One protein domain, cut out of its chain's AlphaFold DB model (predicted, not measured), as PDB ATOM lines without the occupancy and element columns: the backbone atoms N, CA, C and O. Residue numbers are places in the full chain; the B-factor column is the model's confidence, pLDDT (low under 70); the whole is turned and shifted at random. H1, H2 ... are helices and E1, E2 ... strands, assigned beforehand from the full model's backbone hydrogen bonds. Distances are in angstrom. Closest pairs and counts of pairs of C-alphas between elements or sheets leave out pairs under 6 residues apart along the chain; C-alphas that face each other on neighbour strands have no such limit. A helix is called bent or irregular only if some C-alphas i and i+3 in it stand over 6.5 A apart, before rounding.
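Overview. This is residues 3 to 108 of the 135 residues of an uncharacterized protein of Caryophanon latum (UniProt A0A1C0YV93). A small, strongly twisted sheet of three strands lies between two helices: the long H1 runs slantwise over one face, and the shorter H2 crosses the other. The last part of H1 turns at a kink near residue 34, and a long link, residues 41 to 54, leads from there to H2. The printed part has 106 residues, with two named helices and then three named strands along the chain, H1 H2 E1 E2 E3; the sheet's order is E1 - E2 - E3, all antiparallel. The class is mixed, helices and strands; the whole is compact, with a radius of gyration of the C-alphas of 13.8 A, and rounded, with spans of 35 by 32 by 23 A.

Arrangement. The sheet is a meander, each strand the antiparallel neighbour of the one before: E1, residues 79 to 82, E2, residues 89 to 95, and E3, residues 100 to 107. E1 and E2 form a hairpin, with N 80 and O 92 at 2.9 A, within hydrogen-bond range. E2 and E3 form another, with N 93 and O 102 at 2.9 A, within hydrogen-bond range. E3 bends by 57 degrees at residue 104. H1, residues 13 to 40, is on the sheet at a height of 8.4 A, slantwise to the strands at 40 degrees to E2 on the local plane. Its closest C-alphas to E2 are those of Leu 23 and Leu 90, 7.6 A apart. H2, residues 55 to 69, is on the opposite face at a height of 9.5 A, across the strands at 89 degrees to E3 on the local plane. Its closest C-alphas to E3 are those of Tyr 65 and Ile 104, 7.3 A apart. These are three layers, helices on both faces of a sheet; H1 and H2 are apart. In H2 every O i to N i+4 pair is within hydrogen-bond range, in H1 19 of 24.

Along the chain. H1 begins at C-alpha 13 (-37.818, 40.132, 41.762) and is 36.3 A long; it is irregular, with C-alphas 33 and 36 8.4 A apart. H2 is 21.4 A long and begins at C-alpha 55 (-33.505, 16.191, 63.664). E1 is 10.0 A long, E2 18.4 A and E3 20.1 A, ending at C-alpha 107 (-34.963, 26.990, 50.641).

Size, cuts and confidence. The two C-alphas farthest apart are those of Asp 12 and Ala 97, 39.5 A. The link from H1 to H2 is long, and its residues 51 to 52 pair antiparallel with residues 80 to 81 of E1. The link from E2 to E3 is tight. The printed part has no cut, and no printed residue is under 70 in pLDDT; its mean is 92.8.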
ATOM      1  N   LYS A   3     -39.398  32.954  60.325       80.62
ATOM      2  CA  LYS A   3     -39.556  32.072  61.483       80.62
ATOM      3  C   LYS A   3     -38.191  31.869  62.129       80.62
ATOM      4  O   LYS A   3     -37.328  31.213  61.554       80.62
ATOM      5  N   GLY A   4     -37.980  32.482  63.293       81.50
ATOM      6  CA  GLY A   4     -36.637  32.592  63.866       81.50
ATOM      7  C   GLY A   4     -35.682  33.232  62.854       81.50
ATOM      8  O   GLY A   4     -35.991  34.277  62.281       81.50
ATOM      9  N   GLU A   5     -34.559  32.570  62.589       83.44
ATOM     10  CA  GLU A   5     -33.586  33.015  61.586       83.44
ATOM     11  C   GLU A   5     -33.995  32.667  60.145       83.44
ATOM     12  O   GLU A   5     -33.508  33.294  59.205       83.44
ATOM     13  N   TYR A   6     -34.910  31.711  59.942       89.38
ATOM     14  CA  TYR A   6     -35.345  31.291  58.611       89.38
ATOM     15  C   TYR A   6     -36.220  32.352  57.932       89.38
ATOM     16  O   TYR A   6     -37.134  32.928  58.534       89.38
ATOM     17  N   THR A   7     -35.996  32.563  56.638       90.75
ATOM     18  CA  THR A   7     -36.846  33.390  55.788       90.75
ATOM     19  C   THR A   7     -36.992  32.794  54.394       90.75
ATOM     20  O   THR A   7     -36.021  32.377  53.769       90.75
ATOM     21  N   ASN A   8     -38.214  32.820  53.860       89.88
ATOM     22  CA  ASN A   8     -38.444  32.559  52.437       89.88
ATOM     23  C   ASN A   8     -38.511  33.856  51.606       89.88
ATOM     24  O   ASN A   8     -38.762  33.804  50.404       89.88
ATOM     25  N   PHE A   9     -38.308  35.022  52.233       92.88
ATOM     26  CA  PHE A   9     -38.227  36.283  51.508       92.88
ATOM     27  C   PHE A   9     -36.927  36.354  50.715       92.88
ATOM     28  O   PHE A   9     -35.855  36.009  51.204       92.88
ATOM     29  N   LEU A  10     -37.030  36.853  49.497       93.62
ATOM     30  CA  LEU A  10     -35.937  37.210  48.611       93.62
ATOM     31  C   LEU A  10     -35.696  38.724  48.691       93.62
ATOM     32  O   LEU A  10     -36.494  39.480  49.245       93.62
ATOM     33  N   LYS A  11     -34.575  39.168  48.141       93.81
ATOM     34  CA  LYS A  11     -34.190  40.576  48.078       93.81
ATOM     35  C   LYS A  11     -35.145  41.372  47.194       93.81
ATOM     36  O   LYS A  11     -35.595  42.440  47.576       93.81
ATOM     37  N   ASP A  12     -35.409  40.843  46.006       94.38
ATOM     38  CA  ASP A  12     -36.120  41.506  44.921       94.38
ATOM     39  C   ASP A  12     -36.588  40.472  43.875       94.38
ATOM     40  O   ASP A  12     -36.292  39.270  43.962       94.38
ATOM     41  N   ALA A  13     -37.327  40.950  42.869       94.12
ATOM     42  CA  ALA A  13     -37.818  40.132  41.762       94.12
ATOM     43  C   ALA A  13     -36.681  39.501  40.937       94.12
ATOM     44  O   ALA A  13     -36.825  38.390  40.429       94.12
ATOM     45  N   GLU A  14     -35.528  40.168  40.840       95.50
ATOM     46  CA  GLU A  14     -34.367  39.653  40.116       95.50
ATOM     47  C   GLU A  14     -33.775  38.425  40.822       95.50
ATOM     48  O   GLU A  14     -33.527  37.396  40.186       95.50
ATOM     49  N   GLN A  15     -33.596  38.477  42.149       93.62
ATOM     50  CA  GLN A  15     -33.154  37.313  42.919       93.62
ATOM     51  C   GLN A  15     -34.166  36.165  42.822       93.62
ATOM     52  O   GLN A  15     -33.774  34.993  42.750       93.62
ATOM     53  N   CYS A  16     -35.460  36.489  42.790       93.62
ATOM     54  CA  CYS A  16     -36.511  35.507  42.564       93.62
ATOM     55  C   CYS A  16     -36.338  34.793  41.227       93.62
ATOM     56  O   CYS A  16     -36.278  33.561  41.204       93.62
ATOM     57  N   LEU A  17     -36.195  35.550  40.137       93.88
ATOM     58  CA  LEU A  17     -36.015  34.994  38.802       93.88
ATOM     59  C   LEU A  17     -34.752  34.132  38.720       93.88
ATOM     60  O   LEU A  17     -34.824  33.010  38.233       93.88
ATOM     61  N   LYS A  18     -33.620  34.592  39.271       92.81
ATOM     62  CA  LYS A  18     -32.369  33.810  39.312       92.81
ATOM     63  C   LYS A  18     -32.540  32.480  40.044       92.81
ATOM     64  O   LYS A  18     -32.070  31.447  39.572       92.81
ATOM     65  N   THR A  19     -33.236  32.497  41.178       92.00
ATOM     66  CA  THR A  19     -33.476  31.285  41.971       92.00
ATOM     67  C   THR A  19     -34.366  30.292  41.222       92.00
ATOM     68  O   THR A  19     -34.068  29.100  41.189       92.00
ATOM     69  N   HIS A  20     -35.432  30.774  40.582       91.81
ATOM     70  CA  HIS A  20     -36.340  29.918  39.817       91.81
ATOM     71  C   HIS A  20     -35.702  29.428  38.518       91.81
ATOM     72  O   HIS A  20     -35.891  28.275  38.149       91.81
ATOM     73  N   TYR A  21     -34.870  30.246  37.872       93.75
ATOM     74  CA  TYR A  21     -34.069  29.818  36.731       93.75
ATOM     75  C   TYR A  21     -33.161  28.643  37.114       93.75
ATOM     76  O   TYR A  21     -33.190  27.607  36.459       93.75
ATOM     77  N   ASN A  22     -32.425  28.744  38.224       92.56
ATOM     78  CA  ASN A  22     -31.609  27.634  38.722       92.56
ATOM     79  C   ASN A  22     -32.457  26.384  39.041       92.56
ATOM     80  O   ASN A  22     -32.057  25.259  38.747       92.56
ATOM     81  N   LEU A  23     -33.657  26.561  39.599       93.38
ATOM     82  CA  LEU A  23     -34.562  25.442  39.851       93.38
ATOM     83  C   LEU A  23     -34.974  24.736  38.549       93.38
ATOM     84  O   LEU A  23     -34.799  23.523  38.441       93.38
ATOM     85  N   PHE A  24     -35.497  25.480  37.574       94.06
ATOM     86  CA  PHE A  24     -36.076  24.919  36.350       94.06
ATOM     87  C   PHE A  24     -35.036  24.458  35.326       94.06
ATOM     88  O   PHE A  24     -35.288  23.492  34.616       94.06
ATOM     89  N   TYR A  25     -33.872  25.106  35.260       94.38
ATOM     90  CA  TYR A  25     -32.836  24.803  34.265       94.38
ATOM     91  C   TYR A  25     -31.658  24.006  34.820       94.38
ATOM     92  O   TYR A  25     -30.775  23.613  34.063       94.38
ATOM     93  N   THR A  26     -31.586  23.781  36.133       92.69
ATOM     94  CA  THR A  26     -30.469  23.032  36.724       92.69
ATOM     95  C   THR A  26     -30.942  21.963  37.690       92.69
ATOM     96  O   THR A  26     -30.645  20.794  37.466       92.69
ATOM     97  N   ILE A  27     -31.671  22.318  38.748       94.69
ATOM     98  CA  ILE A  27     -32.011  21.346  39.796       94.69
ATOM     99  C   ILE A  27     -33.010  20.308  39.280       94.69
ATOM    100  O   ILE A  27     -32.717  19.121  39.351       94.69
ATOM    101  N   ILE A  28     -34.162  20.732  38.751       94.88
ATOM    102  CA  ILE A  28     -35.207  19.804  38.294       94.88
ATOM    103  C   ILE A  28     -34.698  18.892  37.168       94.88
ATOM    104  O   ILE A  28     -34.822  17.681  37.335       94.88
ATOM    105  N   PRO A  29     -34.075  19.402  36.085       95.56
ATOM    106  CA  PRO A  29     -33.561  18.540  35.023       95.56
ATOM    107  C   PRO A  29     -32.570  17.499  35.545       95.56
ATOM    108  O   PRO A  29     -32.746  16.317  35.291       95.56
ATOM    109  N   LYS A  30     -31.606  17.897  36.387       94.88
ATOM    110  CA  LYS A  30     -30.655  16.944  36.974       94.88
ATOM    111  C   LYS A  30     -31.304  15.920  37.895       94.88
ATOM    112  O   LYS A  30     -30.876  14.772  37.907       94.88
ATOM    113  N   VAL A  31     -32.311  16.315  38.682       94.94
ATOM    114  CA  VAL A  31     -33.073  15.354  39.494       94.94
ATOM    115  C   VAL A  31     -33.733  14.322  38.587       94.94
ATOM    116  O   VAL A  31     -33.643  13.144  38.898       94.94
ATOM    117  N   LEU A  32     -34.359  14.749  37.488       94.44
ATOM    118  CA  LEU A  32     -35.026  13.847  36.547       94.44
ATOM    119  C   LEU A  32     -34.028  12.926  35.830       94.44
ATOM    120  O   LEU A  32     -34.264  11.724  35.760       94.44
ATOM    121  N   ASP A  33     -32.904  13.470  35.363       96.00
ATOM    122  CA  ASP A  33     -31.898  12.730  34.594       96.00
ATOM    123  C   ASP A  33     -31.102  11.734  35.451       96.00
ATOM    124  O   ASP A  33     -30.699  10.672  34.979       96.00
ATOM    125  N   GLU A  34     -30.842  12.067  36.718       95.25
ATOM    126  CA  GLU A  34     -29.951  11.291  37.590       95.25
ATOM    127  C   GLU A  34     -30.682  10.583  38.743       95.25
ATOM    128  O   GLU A  34     -30.024  10.057  39.648       95.25
ATOM    129  N   TRP A  35     -32.020  10.541  38.737       94.19
ATOM    130  CA  TRP A  35     -32.812  10.108  39.895       94.19
ATOM    131  C   TRP A  35     -32.397   8.752  40.471       94.19
ATOM    132  O   TRP A  35     -32.207   8.624  41.680       94.19
ATOM    133  N   ASP A  36     -32.187   7.748  39.620       94.06
ATOM    134  CA  ASP A  36     -31.820   6.400  40.066       94.06
ATOM    135  C   ASP A  36     -30.468   6.354  40.792       94.06
ATOM    136  O   ASP A  36     -30.259   5.559  41.715       94.06
ATOM    137  N   ARG A  37     -29.550   7.249  40.420       95.31
ATOM    138  CA  ARG A  37     -28.241   7.396  41.069       95.31
ATOM    139  C   ARG A  37     -28.363   8.199  42.357       95.31
ATOM    140  O   ARG A  37     -27.732   7.866  43.354       95.31
ATOM    141  N   ILE A  38     -29.207   9.229  42.359       94.75
ATOM    142  CA  ILE A  38     -29.477  10.050  43.542       94.75
ATOM    143  C   ILE A  38     -30.132   9.204  44.636       94.75
ATOM    144  O   ILE A  38     -29.661   9.215  45.772       94.75
ATOM    145  N   LYS A  39     -31.176   8.431  44.300       92.50
ATOM    146  CA  LYS A  39     -31.962   7.669  45.282       92.50
ATOM    147  C   LYS A  39     -31.151   6.580  45.986       92.50
ATOM    148  O   LYS A  39     -31.431   6.249  47.135       92.50
ATOM    149  N   THR A  40     -30.121   6.063  45.318       92.75
ATOM    150  CA  THR A  40     -29.169   5.087  45.873       92.75
ATOM    151  C   THR A  40     -27.933   5.743  46.500       92.75
ATOM    152  O   THR A  40     -27.236   5.108  47.287       92.75
ATOM    153  N   GLY A  41     -27.675   7.017  46.191       92.25
ATOM    154  CA  GLY A  41     -26.474   7.758  46.571       92.25
ATOM    155  C   GLY A  41     -26.714   8.967  47.477       92.25
ATOM    156  O   GLY A  41     -25.843   9.840  47.541       92.25
ATOM    157  N   PHE A  42     -27.856   9.058  48.162       94.19
ATOM    158  CA  PHE A  42     -28.172  10.183  49.047       94.19
ATOM    159  C   PHE A  42     -27.070  10.441  50.090       94.19
ATOM    160  O   PHE A  42     -26.634   9.532  50.791       94.19
ATOM    161  N   GLY A  43     -26.624  11.694  50.204       90.94
ATOM    162  CA  GLY A  43     -25.632  12.146  51.184       90.94
ATOM    163  C   GLY A  43     -24.202  11.664  50.924       90.94
ATOM    164  O   GLY A  43     -23.302  11.973  51.702       90.94
ATOM    165  N   THR A  44     -23.963  10.925  49.840       94.00
ATOM    166  CA  THR A  44     -22.618  10.468  49.468       94.00
ATOM    167  C   THR A  44     -21.767  11.615  48.921       94.00
ATOM    168  O   THR A  44     -22.264  12.696  48.614       94.00
ATOM    169  N   ARG A  45     -20.465  11.370  48.705       91.12
ATOM    170  CA  ARG A  45     -19.564  12.344  48.060       91.12
ATOM    171  C   ARG A  45     -20.047  12.784  46.671       91.12
ATOM    172  O   ARG A  45     -19.741  13.901  46.267       91.12
ATOM    173  N   GLN A  46     -20.771  11.922  45.953       92.19
ATOM    174  CA  GLN A  46     -21.332  12.252  44.641       92.19
ATOM    175  C   GLN A  46     -22.547  13.180  44.758       92.19
ATOM    176  O   GLN A  46     -22.696  14.087  43.943       92.19
ATOM    177  N   TYR A  47     -23.373  12.999  45.794       94.56
ATOM    178  CA  TYR A  47     -24.592  13.779  46.016       94.56
ATOM    179  C   TYR A  47     -24.683  14.336  47.450       94.56
ATOM    180  O   TYR A  47     -25.647  14.060  48.168       94.56
ATOM    181  N   PRO A  48     -23.723  15.173  47.886       92.56
ATOM    182  CA  PRO A  48     -23.636  15.622  49.278       92.56
ATOM    183  C   PRO A  48     -24.773  16.574  49.668       92.56
ATOM    184  O   PRO A  48     -25.028  16.796  50.847       92.56
ATOM    185  N   HIS A  49     -25.453  17.157  48.678       93.56
ATOM    186  CA  HIS A  49     -26.562  18.094  48.864       93.56
ATOM    187  C   HIS A  49     -27.928  17.483  48.545       93.56
ATOM    188  O   HIS A  49     -28.937  18.174  48.681       93.56
ATOM    189  N   CYS A  50     -27.960  16.209  48.141       96.00
ATOM    190  CA  CYS A  50     -29.185  15.431  48.049       96.00
ATOM    191  C   CYS A  50     -29.211  14.465  49.227       96.00
ATOM    192  O   CYS A  50     -28.504  13.462  49.203       96.00
ATOM    193  N   HIS A  51     -29.966  14.760  50.276       96.06
ATOM    194  CA  HIS A  51     -29.993  13.912  51.465       96.06
ATOM    195  C   HIS A  51     -31.304  14.054  52.228       96.06
ATOM    196  O   HIS A  51     -32.065  15.007  52.043       96.06
ATOM    197  N   LYS A  52     -31.553  13.076  53.099       96.88
ATOM    198  CA  LYS A  52     -32.693  13.084  54.008       96.88
ATOM    199  C   LYS A  52     -32.555  14.230  55.015       96.88
ATOM    200  O   LYS A  52     -31.443  14.578  55.419       96.88
ATOM    201  N   ILE A  53     -33.686  14.817  55.391       96.94
ATOM    202  CA  ILE A  53     -33.783  15.871  56.399       96.94
ATOM    203  C   ILE A  53     -34.255  15.250  57.714       96.94
ATOM    204  O   ILE A  53     -35.327  14.642  57.775       96.94
ATOM    205  N   GLU A  54     -33.456  15.414  58.765       95.38
ATOM    206  CA  GLU A  54     -33.647  14.779  60.075       95.38
ATOM    207  C   GLU A  54     -33.356  15.761  61.224       95.38
ATOM    208  O   GLU A  54     -32.819  16.849  61.002       95.38
ATOM    209  N   GLY A  55     -33.733  15.391  62.454       94.94
ATOM    210  CA  GLY A  55     -33.505  16.191  63.664       94.94
ATOM    211  C   GLY A  55     -34.154  17.580  63.619       94.94
ATOM    212  O   GLY A  55     -35.216  17.765  63.030       94.94
ATOM    213  N   LYS A  56     -33.479  18.585  64.189       93.94
ATOM    214  CA  LYS A  56     -33.971  19.977  64.242       93.94
ATOM    215  C   LYS A  56     -34.290  20.580  62.868       93.94
ATOM    216  O   LYS A  56     -35.149  21.446  62.740       93.94
ATOM    217  N   GLN A  57     -33.597  20.140  61.816       95.25
ATOM    218  CA  GLN A  57     -33.865  20.611  60.458       95.25
ATOM    219  C   GLN A  57     -35.201  20.098  59.935       95.25
ATOM    220  O   GLN A  57     -35.893  20.813  59.214       95.25
ATOM    221  N   ARG A  58     -35.582  18.877  60.321       96.12
ATOM    222  CA  ARG A  58     -36.901  18.327  60.012       96.12
ATOM    223  C   ARG A  58     -37.988  19.152  60.688       96.12
ATOM    224  O   ARG A  58     -38.943  19.520  60.016       96.12
ATOM    225  N   GLU A  59     -37.824  19.463  61.970       94.62
ATOM    226  CA  GLU A  59     -38.769  20.294  62.729       94.62
ATOM    227  C   GLU A  59     -38.980  21.648  62.044       94.62
ATOM    228  O   GLU A  59     -40.114  22.017  61.746       94.62
ATOM    229  N   LEU A  60     -37.891  22.323  61.656       94.88
ATOM    230  CA  LEU A  60     -37.971  23.578  60.907       94.88
ATOM    231  C   LEU A  60     -38.724  23.420  59.575       94.88
ATOM    232  O   LEU A  60     -39.555  24.257  59.238       94.88
ATOM    233  N   VAL A  61     -38.470  22.355  58.811       95.56
ATOM    234  CA  VAL A  61     -39.191  22.101  57.550       95.56
ATOM    235  C   VAL A  61     -40.684  21.873  57.786       95.56
ATOM    236  O   VAL A  61     -41.493  22.372  57.004       95.56
ATOM    237  N   LEU A  62     -41.060  21.150  58.844       95.44
ATOM    238  CA  LEU A  62     -42.460  20.911  59.204       95.44
ATOM    239  C   LEU A  62     -43.162  22.213  59.609       95.44
ATOM    240  O   LEU A  62     -44.265  22.482  59.131       95.44
ATOM    241  N   GLU A  63     -42.507  23.058  60.408       93.25
ATOM    242  CA  GLU A  63     -43.016  24.393  60.743       93.25
ATOM    243  C   GLU A  63     -43.197  25.257  59.496       93.25
ATOM    244  O   GLU A  63     -44.226  25.919  59.332       93.25
ATOM    245  N   VAL A  64     -42.210  25.230  58.595       93.12
ATOM    246  CA  VAL A  64     -42.263  26.004  57.359       93.12
ATOM    247  C   VAL A  64     -43.414  25.534  56.474       93.12
ATOM    248  O   VAL A  64     -44.171  26.345  55.944       93.12
ATOM    249  N   TYR A  65     -43.575  24.220  56.345       93.56
ATOM    250  CA  TYR A  65     -44.667  23.625  55.591       93.56
ATOM    251  C   TYR A  65     -46.031  24.036  56.161       93.56
ATOM    252  O   TYR A  65     -46.896  24.487  55.408       93.56
ATOM    253  N   LYS A  66     -46.210  23.947  57.485       93.06
ATOM    254  CA  LYS A  66     -47.456  24.329  58.156       93.06
ATOM    255  C   LYS A  66     -47.838  25.779  57.876       93.06
ATOM    256  O   LYS A  66     -48.991  26.050  57.568       93.06
ATOM    257  N   GLU A  67     -46.881  26.699  57.916       89.94
ATOM    258  CA  GLU A  67     -47.124  28.127  57.664       89.94
ATOM    259  C   GLU A  67     -47.471  28.435  56.192       89.94
ATOM    260  O   GLU A  67     -48.260  29.340  55.890       89.94
ATOM    261  N   LEU A  68     -46.879  27.686  55.257       89.06
ATOM    262  CA  LEU A  68     -47.140  27.839  53.825       89.06
ATOM    263  C   LEU A  68     -48.495  27.263  53.412       89.06
ATOM    264  O   LEU A  68     -49.180  27.869  52.591       89.06
ATOM    265  N   TYR A  69     -48.869  26.113  53.972       89.94
ATOM    266  CA  TYR A  69     -50.008  25.317  53.507       89.94
ATOM    267  C   TYR A  69     -51.186  25.263  54.481       89.94
ATOM    268  O   TYR A  69     -52.218  24.698  54.134       89.94
ATOM    269  N   ASN A  70     -51.045  25.827  55.684       91.50
ATOM    270  CA  ASN A  70     -52.007  25.694  56.782       91.50
ATOM    271  C   ASN A  70     -52.387  24.224  57.057       91.50
ATOM    272  O   ASN A  70     -53.551  23.892  57.277       91.50
ATOM    273  N   TYR A  71     -51.395  23.331  56.981       93.44
ATOM    274  CA  TYR A  71     -51.564  21.881  57.089       93.44
ATOM    275  C   TYR A  71     -50.350  21.233  57.761       93.44
ATOM    276  O   TYR A  71     -49.212  21.594  57.470       93.44
ATOM    277  N   GLU A  72     -50.583  20.244  58.622       95.06
ATOM    278  CA  GLU A  72     -49.530  19.483  59.300       95.06
ATOM    279  C   GLU A  72     -49.230  18.176  58.562       95.06
ATOM    280  O   GLU A  72     -50.120  17.367  58.310       95.06
ATOM    281  N   LEU A  73     -47.962  17.960  58.208       93.19
ATOM    282  CA  LEU A  73     -47.522  16.679  57.657       93.19
ATOM    283  C   LEU A  73     -47.432  15.626  58.767       93.19
ATOM    284  O   LEU A  73     -46.983  15.932  59.869       93.19
ATOM    285  N   GLY A  74     -47.789  14.384  58.437       88.62
ATOM    286  CA  GLY A  74     -47.602  13.238  59.327       88.62
ATOM    287  C   GLY A  74     -46.127  12.985  59.655       88.62
ATOM    288  O   GLY A  74     -45.223  13.292  58.866       88.62
ATOM    289  N   GLU A  75     -45.873  12.403  60.826       83.75
ATOM    290  CA  GLU A  75     -44.521  12.122  61.318       83.75
ATOM    291  C   GLU A  75     -43.771  11.105  60.448       83.75
ATOM    292  O   GLU A  75     -42.544  11.153  60.358       83.75
ATOM    293  N   GLU A  76     -44.491  10.234  59.747       87.00
ATOM    294  CA  GLU A  76     -43.968   9.195  58.862       87.00
ATOM    295  C   GLU A  76     -43.439   9.724  57.515       87.00
ATOM    296  O   GLU A  76     -42.800   8.998  56.749       87.00
ATOM    297  N   VAL A  77     -43.672  11.005  57.206       93.75
ATOM    298  CA  VAL A  77     -43.289  11.597  55.921       93.75
ATOM    299  C   VAL A  77     -41.771  11.699  55.793       93.75
ATOM    300  O   VAL A  77     -41.101  12.360  56.588       93.75
ATOM    301  N   SER A  78     -41.206  11.117  54.737       95.50
ATOM    302  CA  SER A  78     -39.771  11.212  54.459       95.50
ATOM    303  C   SER A  78     -39.438  12.493  53.689       95.50
ATOM    304  O   SER A  78     -39.801  12.650  52.522       95.50
ATOM    305  N   LEU A  79     -38.749  13.417  54.363       97.75
ATOM    306  CA  LEU A  79     -38.356  14.720  53.827       97.75
ATOM    307  C   LEU A  79     -36.924  14.672  53.303       97.75
ATOM    308  O   LEU A  79     -36.033  14.146  53.970       97.75
ATOM    309  N   TYR A  80     -36.709  15.247  52.125       97.56
ATOM    310  CA  TYR A  80     -35.406  15.317  51.476       97.56
ATOM    311  C   TYR A  80     -35.127  16.727  50.977       97.56
ATOM    312  O   TYR A  80     -36.024  17.463  50.562       97.56
ATOM    313  N   GLN A  81     -33.850  17.074  50.988       96.88
ATOM    314  CA  GLN A  81     -33.312  18.225  50.291       96.88
ATOM    315  C   GLN A  81     -32.658  17.731  49.005       96.88
ATOM    316  O   GLN A  81     -31.891  16.777  49.070       96.88
ATOM    317  N   LEU A  82     -32.929  18.381  47.871       96.81
ATOM    318  CA  LEU A  82     -32.310  18.098  46.575       96.81
ATOM    319  C   LEU A  82     -31.631  19.353  46.020       96.81
ATOM    320  O   LEU A  82     -32.242  20.421  45.912       96.81
ATOM    321  N   SER A  83     -30.350  19.230  45.678       94.69
ATOM    322  CA  SER A  83     -29.563  20.287  45.044       94.69
ATOM    323  C   SER A  83     -28.230  19.747  44.524       94.69
ATOM    324  O   SER A  83     -27.767  18.693  44.955       94.69
ATOM    325  N   PHE A  84     -27.589  20.507  43.635       90.44
ATOM    326  CA  PHE A  84     -26.295  20.150  43.036       90.44
ATOM    327  C   PHE A  84     -25.286  21.296  43.069       90.44
ATOM    328  O   PHE A  84     -24.083  21.051  43.047       90.44
ATOM    329  N   THR A  85     -25.752  22.545  43.114       80.25
ATOM    330  CA  THR A  85     -24.904  23.738  43.053       80.25
ATOM    331  C   THR A  85     -25.546  24.905  43.805       80.25
ATOM    332  O   THR A  85     -26.769  25.011  43.923       80.25
ATOM    333  N   GLY A  86     -24.709  25.816  44.310       80.00
ATOM    334  CA  GLY A  86     -25.161  27.080  44.896       80.00
ATOM    335  C   GLY A  86     -25.902  26.933  46.229       80.00
ATOM    336  O   GLY A  86     -25.684  25.979  46.977       80.00
ATOM    337  N   ALA A  87     -26.760  27.910  46.537       81.44
ATOM    338  CA  ALA A  87     -27.513  27.978  47.792       81.44
ATOM    339  C   ALA A  87     -28.935  27.404  47.696       81.44
ATOM    340  O   ALA A  87     -29.495  27.017  48.714       81.44
ATOM    341  N   ASN A  88     -29.531  27.335  46.500       92.00
ATOM    342  CA  ASN A  88     -30.938  26.959  46.376       92.00
ATOM    343  C   ASN A  88     -31.135  25.459  46.601       92.00
ATOM    344  O   ASN A  88     -30.435  24.624  46.017       92.00
ATOM    345  N   ARG A  89     -32.115  25.126  47.432       94.25
ATOM    346  CA  ARG A  89     -32.455  23.762  47.822       94.25
ATOM    347  C   ARG A  89     -33.917  23.492  47.516       94.25
ATOM    348  O   ARG A  89     -34.785  24.220  47.986       94.25
ATOM    349  N   LEU A  90     -34.183  22.451  46.736       96.50
ATOM    350  CA  LEU A  90     -35.541  21.969  46.539       96.50
ATOM    351  C   LEU A  90     -35.881  21.029  47.691       96.50
ATOM    352  O   LEU A  90     -35.239  19.994  47.856       96.50
ATOM    353  N   ILE A  91     -36.871  21.400  48.494       97.19
ATOM    354  CA  ILE A  91     -37.359  20.558  49.581       97.19
ATOM    355  C   ILE A  91     -38.513  19.726  49.047       97.19
ATOM    356  O   ILE A  91     -39.436  20.251  48.413       97.19
ATOM    357  N   VAL A  92     -38.443  18.418  49.278       97.56
ATOM    358  CA  VAL A  92     -39.386  17.446  48.730       97.56
ATOM    359  C   VAL A  92     -39.834  16.445  49.782       97.56
ATOM    360  O   VAL A  92     -39.109  16.126  50.727       97.56
ATOM    361  N   ILE A  93     -41.017  15.890  49.558       97.31
ATOM    362  CA  ILE A  93     -41.436  14.622  50.142       97.31
ATOM    363  C   ILE A  93     -41.053  13.520  49.157       97.31
ATOM    364  O   ILE A  93     -41.419  13.599  47.981       97.31
ATOM    365  N   TYR A  94     -40.348  12.496  49.635       95.56
ATOM    366  CA  TYR A  94     -40.050  11.302  48.849       95.56
ATOM    367  C   TYR A  94     -40.844  10.102  49.370       95.56
ATOM    368  O   TYR A  94     -40.636   9.639  50.490       95.56
ATOM    369  N   GLY A  95     -41.762   9.594  48.549       92.94
ATOM    370  CA  GLY A  95     -42.544   8.396  48.837       92.94
ATOM    371  C   GLY A  95     -41.939   7.169  48.164       92.94
ATOM    372  O   GLY A  95     -42.301   6.873  47.027       92.94
ATOM    373  N   ALA A  96     -41.069   6.443  48.874       86.19
ATOM    374  CA  ALA A  96     -40.314   5.307  48.329       86.19
ATOM    375  C   ALA A  96     -41.202   4.204  47.725       86.19
ATOM    376  O   ALA A  96     -40.907   3.710  46.645       86.19
ATOM    377  N   ALA A  97     -42.330   3.873  48.362       87.88
ATOM    378  CA  ALA A  97     -43.227   2.810  47.894       87.88
ATOM    379  C   ALA A  97     -43.840   3.069  46.505       87.88
ATOM    380  O   ALA A  97     -44.203   2.127  45.809       87.88
ATOM    381  N   LYS A  98     -43.983   4.341  46.115       88.19
ATOM    382  CA  LYS A  98     -44.538   4.750  44.814       88.19
ATOM    383  C   LYS A  98     -43.499   5.437  43.925       88.19
ATOM    384  O   LYS A  98     -43.868   5.979  42.893       88.19
ATOM    385  N   GLU A  99     -42.243   5.491  44.371       89.31
ATOM    386  CA  GLU A  99     -41.157   6.266  43.759       89.31
ATOM    387  C   GLU A  99     -41.552   7.711  43.394       89.31
ATOM    388  O   GLU A  99     -41.186   8.243  42.350       89.31
ATOM    389  N   THR A 100     -42.313   8.373  44.272       92.38
ATOM    390  CA  THR A 100     -42.829   9.727  44.004       92.38
ATOM    391  C   THR A 100     -41.998  10.801  44.687       92.38
ATOM    392  O   THR A 100     -41.701  10.700  45.877       92.38
ATOM    393  N   ILE A 101     -41.690  11.870  43.951       94.44
ATOM    394  CA  ILE A 101     -41.121  13.106  44.492       94.44
ATOM    395  C   ILE A 101     -42.199  14.181  44.438       94.44
ATOM    396  O   ILE A 101     -42.678  14.534  43.361       94.44
ATOM    397  N   LYS A 102     -42.560  14.732  45.594       95.25
ATOM    398  CA  LYS A 102     -43.466  15.878  45.692       95.25
ATOM    399  C   LYS A 102     -42.688  17.099  46.183       95.25
ATOM    400  O   LYS A 102     -42.364  17.154  47.372       95.25
ATOM    401  N   PRO A 103     -42.393  18.079  45.312       95.12
ATOM    402  CA  PRO A 103     -41.872  19.373  45.734       95.12
ATOM    403  C   PRO A 103     -42.802  20.045  46.742       95.12
ATOM    404  O   PRO A 103     -44.020  20.038  46.554       95.12
ATOM    405  N   ILE A 104     -42.228  20.621  47.799       94.75
ATOM    406  CA  ILE A 104     -42.989  21.370  48.803       94.75
ATOM    407  C   ILE A 104     -42.578  22.836  48.868       94.75
ATOM    408  O   ILE A 104     -43.434  23.697  48.844       94.75
ATOM    409  N   PHE A 105     -41.294  23.175  48.896       94.25
ATOM    410  CA  PHE A 105     -40.867  24.570  48.787       94.25
ATOM    411  C   PHE A 105     -39.382  24.647  48.442       94.25
ATOM    412  O   PHE A 105     -38.684  23.634  48.368       94.25
ATOM    413  N   ILE A 106     -38.906  25.868  48.218       94.25
ATOM    414  CA  ILE A 106     -37.503  26.155  47.947       94.25
ATOM    415  C   ILE A 106     -36.911  26.806  49.196       94.25
ATOM    416  O   ILE A 106     -37.398  27.843  49.644       94.25
ATOM    417  N   ASP A 107     -35.842  26.238  49.747       93.94
ATOM    418  CA  ASP A 107     -34.963  26.990  50.641       93.94
ATOM    419  C   ASP A 107     -33.999  27.803  49.770       93.94
ATOM    420  O   ASP A 107     -33.077  27.287  49.131       93.94
ATOM    421  N   HIS A 108     -34.301  29.096  49.667       92.50
ATOM    422  CA  HIS A 108     -33.608  30.020  48.779       92.50
ATOM    423  C   HIS A 108     -32.179  30.320  49.236       92.50
ATOM    424  O   HIS A 108     -31.327  30.601  48.389       92.50
TER     425      HIS A 108